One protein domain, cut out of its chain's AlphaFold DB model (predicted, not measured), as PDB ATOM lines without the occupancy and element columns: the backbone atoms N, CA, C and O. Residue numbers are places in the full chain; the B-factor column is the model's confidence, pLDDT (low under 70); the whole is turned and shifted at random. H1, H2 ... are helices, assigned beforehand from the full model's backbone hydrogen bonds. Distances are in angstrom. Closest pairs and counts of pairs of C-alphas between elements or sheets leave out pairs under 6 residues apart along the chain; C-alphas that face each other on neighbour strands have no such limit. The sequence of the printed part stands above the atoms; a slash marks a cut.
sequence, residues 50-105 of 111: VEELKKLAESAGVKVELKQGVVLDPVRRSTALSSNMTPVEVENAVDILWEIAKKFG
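Overview. This is residues 50 to 105 of the 111 residues of an uncharacterized protein of Candidatus Acidianus copahuensis (UniProt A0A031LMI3). Three short helices sit apart at the corners of an open triangle, with H3 and H1 on either side of one end of the longest axis and H2 across the other end. Two unnamed stretches join the two ends, residues 65 to 67 of the one passing next to residues 89 to 91 of the other. The printed part has 56 residues with three named helices, in the order H1, H2, H3, and no named strand; the class is all helix. It is only just loose, close to compact, with a radius of gyration of the C-alphas of 12.3 A, and spans 32 by 22 by 19 A.

Arrangement. The longest helix, H3, residues 93 to 103, touches no helix. It is apart from H2, residues 74 to 82, with no C-alpha of the one within 8 A of the other. By the same test H3 is apart from H1, residues 50 to 59, and H1 is apart from H2. The N-to-C direction has a z component of 0.98 in H3, 0.78 in H1 and 0.55 in H2. In H1, H2 and H3 every O i to N i+4 pair is within hydrogen-bond range.

Along the chain. H3 measures 15.8 A from C-alpha 93 at (-32.185, 0.660, -16.215) to C-alpha 103 at (-28.534, 0.370, -0.868). H1 measures 14.3 A and begins with C-alpha 50 at (-22.266, 11.702, -19.059). H2 measures 12.1 A and begins with C-alpha 74 at (-40.563, 11.566, -27.282).

Size, cuts and confidence. The C-alphas of Gly 69 and Gly 105, the two farthest apart, are 34.9 A apart. The printed part has no cut. The link from H1 to H2 is long, 14 residues; that from H2 to H3 is short, 10 residues. The mean pLDDT of the printed part is 83.4, and residue 69 is under 70.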
ATOM      1  N   VAL A  50     -21.765  13.082 -18.976       82.31
ATOM      2  CA  VAL A  50     -22.266  11.702 -19.059       82.31
ATOM      3  C   VAL A  50     -21.202  10.695 -18.606       82.31
ATOM      4  O   VAL A  50     -21.512   9.752 -17.879       82.31
ATOM      5  N   GLU A  51     -19.939  10.897 -18.988       83.31
ATOM      6  CA  GLU A  51     -18.828  10.059 -18.520       83.31
ATOM      7  C   GLU A  51     -18.547  10.260 -17.033       83.31
ATOM      8  O   GLU A  51     -18.252   9.297 -16.330       83.31
ATOM      9  N   GLU A  52     -18.655  11.491 -16.533       82.69
ATOM     10  CA  GLU A  52     -18.515  11.764 -15.100       82.69
ATOM     11  C   GLU A  52     -19.612  11.077 -14.285       82.69
ATOM     12  O   GLU A  52     -19.314  10.416 -13.289       82.69
ATOM     13  N   LEU A  53     -20.866  11.149 -14.739       83.06
ATOM     14  CA  LEU A  53     -21.985  10.422 -14.135       83.06
ATOM     15  C   LEU A  53     -21.747   8.912 -14.124       83.06
ATOM     16  O   LEU A  53     -22.011   8.254 -13.118       83.06
ATOM     17  N   LYS A  54     -21.200   8.366 -15.213       86.06
ATOM     18  CA  LYS A  54     -20.845   6.948 -15.287       86.06
ATOM     19  C   LYS A  54     -19.777   6.581 -14.254       86.06
ATOM     20  O   LYS A  54     -19.958   5.612 -13.523       86.06
ATOM     21  N   LYS A  55     -18.716   7.385 -14.125       86.44
ATOM     22  CA  LYS A  55     -17.663   7.183 -13.112       86.44
ATOM     23  C   LYS A  55     -18.213   7.255 -11.684       86.44
ATOM     24  O   LYS A  55     -17.793   6.484 -10.826       86.44
ATOM     25  N   LEU A  56     -19.152   8.166 -11.422       84.81
ATOM     26  CA  LEU A  56     -19.824   8.282 -10.124       84.81
ATOM     27  C   LEU A  56     -20.706   7.068  -9.815       84.81
ATOM     28  O   LEU A  56     -20.724   6.590  -8.684       84.81
ATOM     29  N   ALA A  57     -21.423   6.546 -10.808       84.38
ATOM     30  CA  ALA A  57     -22.203   5.329 -10.631       84.38
ATOM     31  C   ALA A  57     -21.294   4.118 -10.359       84.38
ATOM     32  O   ALA A  57     -21.536   3.363  -9.417       84.38
ATOM     33  N   GLU A  58     -20.196   3.987 -11.107       87.50
ATOM     34  CA  GLU A  58     -19.212   2.915 -10.925       87.50
ATOM     35  C   GLU A  58     -18.522   2.981  -9.557       87.50
ATOM     36  O   GLU A  58     -18.345   1.947  -8.914       87.50
ATOM     37  N   SER A  59     -18.189   4.177  -9.056       84.56
ATOM     38  CA  SER A  59     -17.633   4.339  -7.703       84.56
ATOM     39  C   SER A  59     -18.645   3.979  -6.612       84.56
ATOM     40  O   SER A  59     -18.273   3.487  -5.546       84.56
ATOM     41  N   ALA A  60     -19.938   4.134  -6.900       81.31
ATOM     42  CA  ALA A  60     -21.016   3.604  -6.083       81.31
ATOM     43  C   ALA A  60     -21.251   2.096  -6.306       81.31
ATOM     44  O   ALA A  60     -22.166   1.543  -5.705       81.31
ATOM     45  N   GLY A  61     -20.456   1.392  -7.109       82.38
ATOM     46  CA  GLY A  61     -20.630  -0.038  -7.374       82.38
ATOM     47  C   GLY A  61     -21.855  -0.365  -8.230       82.38
ATOM     48  O   GLY A  61     -22.332  -1.492  -8.176       82.38
ATOM     49  N   VAL A  62     -22.370   0.614  -8.978       84.88
ATOM     50  CA  VAL A  62     -23.478   0.457  -9.923       84.88
ATOM     51  C   VAL A  62     -22.915   0.519 -11.335       84.88
ATOM     52  O   VAL A  62     -22.319   1.521 -11.736       84.88
ATOM     53  N   LYS A  63     -23.093  -0.546 -12.114       83.44
ATOM     54  CA  LYS A  63     -22.569  -0.600 -13.484       83.44
ATOM     55  C   LYS A  63     -23.601  -0.038 -14.461       83.44
ATOM     56  O   LYS A  63     -24.665  -0.624 -14.642       83.44
ATOM     57  N   VAL A  64     -23.281   1.083 -15.109       84.19
ATOM     58  CA  VAL A  64     -24.191   1.754 -16.054       84.19
ATOM     59  C   VAL A  64     -23.760   1.519 -17.497       84.19
ATOM     60  O   VAL A  64     -22.655   1.897 -17.897       84.19
ATOM     61  N   GLU A  65     -24.650   0.932 -18.297       83.69
ATOM     62  CA  GLU A  65     -24.444   0.700 -19.727       83.69
ATOM     63  C   GLU A  65     -25.331   1.652 -20.539       83.69
ATOM     64  O   GLU A  65     -26.553   1.683 -20.397       83.69
ATOM     65  N   LEU A  66     -24.691   2.496 -21.356       82.62
ATOM     66  CA  LEU A  66     -25.352   3.564 -22.102       82.62
ATOM     67  C   LEU A  66     -25.583   3.161 -23.553       82.62
ATOM     68  O   LEU A  66     -24.648   2.749 -24.243       82.62
ATOM     69  N   LYS A  67     -26.803   3.385 -24.042       79.81
ATOM     70  CA  LYS A  67     -27.163   3.183 -25.447       79.81
ATOM     71  C   LYS A  67     -26.787   4.411 -26.270       79.81
ATOM     72  O   LYS A  67     -27.385   5.475 -26.122       79.81
ATOM     73  N   GLN A  68     -25.805   4.275 -27.160       71.12
ATOM     74  CA  GLN A  68     -25.457   5.340 -28.106       71.12
ATOM     75  C   GLN A  68     -26.333   5.272 -29.364       71.12
ATOM     76  O   GLN A  68     -26.618   4.194 -29.878       71.12
ATOM     77  N   GLY A  69     -26.747   6.435 -29.875       68.06
ATOM     78  CA  GLY A  69     -27.431   6.549 -31.171       68.06
ATOM     79  C   GLY A  69     -28.898   6.106 -31.199       68.06
ATOM     80  O   GLY A  69     -29.472   5.988 -32.279       68.06
ATOM     81  N   VAL A  70     -29.521   5.869 -30.043       72.81
ATOM     82  CA  VAL A  70     -30.922   5.435 -29.968       72.81
ATOM     83  C   VAL A  70     -31.861   6.638 -29.961       72.81
ATOM     84  O   VAL A  70     -31.643   7.620 -29.250       72.81
ATOM     85  N   VAL A  71     -32.931   6.555 -30.755       75.38
ATOM     86  CA  VAL A  71     -34.024   7.529 -30.716       75.38
ATOM     87  C   VAL A  71     -34.783   7.328 -29.410       75.38
ATOM     88  O   VAL A  71     -35.493   6.341 -29.235       75.38
ATOM     89  N   LEU A  72     -34.596   8.266 -28.486       80.12
ATOM     90  CA  LEU A  72     -35.326   8.311 -27.225       80.12
ATOM     91  C   LEU A  72     -36.825   8.480 -27.472       80.12
ATOM     92  O   LEU A  72     -37.236   9.237 -28.356       80.12
ATOM     93  N   ASP A  73     -37.624   7.837 -26.622       85.94
ATOM     94  CA  ASP A  73     -39.064   8.058 -26.574       85.94
ATOM     95  C   ASP A  73     -39.379   9.571 -26.442       85.94
ATOM     96  O   ASP A  73     -38.792  10.247 -25.583       85.94
ATOM     97  N   PRO A  74     -40.283  10.132 -27.271       86.94
ATOM     98  CA  PRO A  74     -40.563  11.566 -27.282       86.94
ATOM     99  C   PRO A  74     -41.050  12.113 -25.940       86.94
ATOM    100  O   PRO A  74     -40.693  13.238 -25.582       86.94
ATOM    101  N   VAL A  75     -41.832  11.329 -25.188       88.44
ATOM    102  CA  VAL A  75     -42.357  11.746 -23.883       88.44
ATOM    103  C   VAL A  75     -41.210  11.833 -22.885       88.44
ATOM    104  O   VAL A  75     -41.005  12.887 -22.286       88.44
ATOM    105  N   ARG A  76     -40.385  10.783 -22.782       83.62
ATOM    106  CA  ARG A  76     -39.197  10.778 -21.907       83.62
ATOM    107  C   ARG A  76     -38.226  11.905 -22.237       83.62
ATOM    108  O   ARG A  76     -37.731  12.587 -21.338       83.62
ATOM    109  N   ARG A  77     -37.978  12.137 -23.528       87.25
ATOM    110  CA  ARG A  77     -37.134  13.241 -23.994       87.25
ATOM    111  C   ARG A  77     -37.715  14.593 -23.583       87.25
ATOM    112  O   ARG A  77     -36.970  15.443 -23.105       87.25
ATOM    113  N   SER A  78     -39.021  14.792 -23.754       87.62
ATOM    114  CA  SER A  78     -39.696  16.031 -23.363       87.62
ATOM    115  C   SER A  78     -39.606  16.276 -21.856       87.62
ATOM    116  O   SER A  78     -39.260  17.385 -21.458       87.62
ATOM    117  N   THR A  79     -39.813  15.247 -21.030       89.38
ATOM    118  CA  THR A  79     -39.690  15.335 -19.566       89.38
ATOM    119  C   THR A  79     -38.276  15.699 -19.114       89.38
ATOM    120  O   THR A  79     -38.101  16.519 -18.213       89.38
ATOM    121  N   ALA A  80     -37.250  15.117 -19.739       86.88
ATOM    122  CA  ALA A  80     -35.867  15.467 -19.428       86.88
ATOM    123  C   ALA A  80     -35.570  16.930 -19.790       86.88
ATOM    124  O   ALA A  80     -35.027  17.672 -18.973       86.88
ATOM    125  N   LEU A  81     -35.991  17.366 -20.983       87.94
ATOM    126  CA  LEU A  81     -35.792  18.739 -21.446       87.94
ATOM    127  C   LEU A  81     -36.543  19.760 -20.583       87.94
ATOM    128  O   LEU A  81     -35.969  20.790 -20.244       87.94
ATOM    129  N   SER A  82     -37.786  19.475 -20.180       90.00
ATOM    130  CA  SER A  82     -38.549  20.359 -19.287       90.00
ATOM    131  C   SER A  82     -37.937  20.458 -17.887       90.00
ATOM    132  O   SER A  82     -38.112  21.467 -17.210       90.00
ATOM    133  N   SER A  83     -37.177  19.440 -17.483       89.06
ATOM    134  CA  SER A  83     -36.438  19.401 -16.218       89.06
ATOM    135  C   SER A  83     -35.011  19.959 -16.335       89.06
ATOM    136  O   SER A  83     -34.243  19.845 -15.383       89.06
ATOM    137  N   ASN A  84     -34.629  20.545 -17.480       86.75
ATOM    138  CA  ASN A  84     -33.262  21.001 -17.777       86.75
ATOM    139  C   ASN A  84     -32.189  19.904 -17.617       86.75
ATOM    140  O   ASN A  84     -31.058  20.178 -17.222       86.75
ATOM    141  N   MET A  85     -32.534  18.654 -17.932       84.62
ATOM    142  CA  MET A  85     -31.627  17.509 -17.870       84.62
ATOM    143  C   MET A  85     -31.252  17.012 -19.268       84.62
ATOM    144  O   MET A  85     -32.031  17.101 -20.219       84.62
ATOM    145  N   THR A  86     -30.053  16.439 -19.395       83.12
ATOM    146  CA  THR A  86     -29.653  15.708 -20.603       83.12
ATOM    147  C   THR A  86     -30.317  14.330 -20.592       83.12
ATOM    148  O   THR A  86     -30.082  13.565 -19.657       83.12
ATOM    149  N   PRO A  87     -31.143  13.984 -21.592       82.62
ATOM    150  CA  PRO A  87     -31.735  12.660 -21.646       82.62
ATOM    151  C   PRO A  87     -30.669  11.631 -22.029       82.62
ATOM    152  O   PRO A  87     -29.916  11.824 -22.984       82.62
ATOM    153  N   VAL A  88     -30.625  10.531 -21.285       83.19
ATOM    154  CA  VAL A  88     -29.665   9.445 -21.478       83.19
ATOM    155  C   VAL A  88     -30.430   8.127 -21.477       83.19
ATOM    156  O   VAL A  88     -31.209   7.870 -20.561       83.19
ATOM    157  N   GLU A  89     -30.218   7.299 -22.502       84.06
ATOM    158  CA  GLU A  89     -30.796   5.955 -22.567       84.06
ATOM    159  C   GLU A  89     -29.845   4.952 -21.907       84.06
ATOM    160  O   GLU A  89     -28.664   4.867 -22.259       84.06
ATOM    161  N   VAL A  90     -30.373   4.181 -20.959       84.44
ATOM    162  CA  VAL A  90     -29.626   3.193 -20.177       84.44
ATOM    163  C   VAL A  90     -30.177   1.805 -20.486       84.44
ATOM    164  O   VAL A  90     -31.384   1.589 -20.383       84.44
ATOM    165  N   GLU A  91     -29.315   0.861 -20.867       83.12
ATOM    166  CA  GLU A  91     -29.740  -0.490 -21.268       83.12
ATOM    167  C   GLU A  91     -30.315  -1.289 -20.099       83.12
ATOM    168  O   GLU A  91     -31.393  -1.872 -20.201       83.12
ATOM    169  N   ASN A  92     -29.618  -1.267 -18.968       84.12
ATOM    170  CA  ASN A  92     -29.915  -2.035 -17.766       84.12
ATOM    171  C   ASN A  92     -30.624  -1.192 -16.689       84.12
ATOM    172  O   ASN A  92     -30.347  -1.310 -15.496       84.12
ATOM    173  N   ALA A  93     -31.550  -0.317 -17.103       83.19
ATOM    174  CA  ALA A  93     -32.185   0.660 -16.215       83.19
ATOM    175  C   ALA A  93     -32.894   0.029 -15.000       83.19
ATOM    176  O   ALA A  93     -32.810   0.559 -13.894       83.19
ATOM    177  N   VAL A  94     -33.577  -1.105 -15.185       83.94
ATOM    178  CA  VAL A  94     -34.308  -1.791 -14.103       83.94
ATOM    179  C   VAL A  94     -33.348  -2.369 -13.065       83.94
ATOM    180  O   VAL A  94     -33.557  -2.181 -11.866       83.94
ATOM    181  N   ASP A  95     -32.279  -3.022 -13.512       84.38
ATOM    182  CA  ASP A  95     -31.282  -3.623 -12.622       84.38
ATOM    183  C   ASP A  95     -30.561  -2.548 -11.809       84.38
ATOM    184  O   ASP A  95     -30.423  -2.681 -10.594       84.38
ATOM    185  N   ILE A  96     -30.209  -1.431 -12.450       84.25
ATOM    186  CA  ILE A  96     -29.616  -0.265 -11.787       84.25
ATOM    187  C   ILE A  96     -30.540   0.289 -10.705       84.25
ATOM    188  O   ILE A  96     -30.098   0.544  -9.585       84.25
ATOM    189  N   LEU A  97     -31.829   0.465 -11.009       83.94
ATOM    190  CA  LEU A  97     -32.796   0.945 -10.022       83.94
ATOM    191  C   LEU A  97     -32.880  -0.000  -8.821       83.94
ATOM    192  O   LEU A  97     -32.983   0.466  -7.686       83.94
ATOM    193  N   TRP A  98     -32.767  -1.311  -9.042       85.31
ATOM    194  CA  TRP A  98     -32.717  -2.287  -7.957       85.31
ATOM    195  C   TRP A  98     -31.416  -2.254  -7.164       85.31
ATOM    196  O   TRP A  98     -31.462  -2.345  -5.938       85.31
ATOM    197  N   GLU A  99     -30.266  -2.114  -7.817       83.75
ATOM    198  CA  GLU A  99     -28.980  -1.944  -7.134       83.75
ATOM    199  C   GLU A  99     -28.988  -0.701  -6.241       83.75
ATOM    200  O   GLU A  99     -28.556  -0.757  -5.086       83.75
ATOM    201  N   ILE A 100     -29.570   0.395  -6.732       83.56
ATOM    202  CA  ILE A 100     -29.777   1.615  -5.953       83.56
ATOM    203  C   ILE A 100     -30.747   1.345  -4.796       83.56
ATOM    204  O   ILE A 100     -30.428   1.651  -3.649       83.56
ATOM    205  N   ALA A 101     -31.901   0.726  -5.047       83.88
ATOM    206  CA  ALA A 101     -32.907   0.458  -4.017       83.88
ATOM    207  C   ALA A 101     -32.386  -0.455  -2.891       83.88
ATOM    208  O   ALA A 101     -32.660  -0.204  -1.713       83.88
ATOM    209  N   LYS A 102     -31.571  -1.469  -3.222       83.75
ATOM    210  CA  LYS A 102     -30.908  -2.346  -2.241       83.75
ATOM    211  C   LYS A 102     -30.036  -1.553  -1.267       83.75
ATOM    212  O   LYS A 102     -30.032  -1.862  -0.076       83.75
ATOM    213  N   LYS A 103     -29.346  -0.505  -1.734       80.06
ATOM    214  CA  LYS A 103     -28.534   0.370  -0.868       80.06
ATOM    215  C   LYS A 103     -29.367   1.156   0.142       80.06
ATOM    216  O   LYS A 103     -28.864   1.474   1.212       80.06
ATOM    217  N   PHE A 104     -30.636   1.417  -0.165       81.12
ATOM    218  CA  PHE A 104     -31.585   2.064   0.744       81.12
ATOM    219  C   PHE A 104     -32.388   1.066   1.598       81.12
ATOM    220  O   PHE A 104     -33.343   1.454   2.264       81.12
ATOM    221  N   GLY A 105     -32.013  -0.219   1.608       74.56
ATOM    222  CA  GLY A 105     -32.650  -1.236   2.451       74.56
ATOM    223  C   GLY A 105     -34.007  -1.728   1.942       74.56
ATOM    224  O   GLY A 105     -34.718  -2.419   2.673       74.56
TER     225      GLY A 105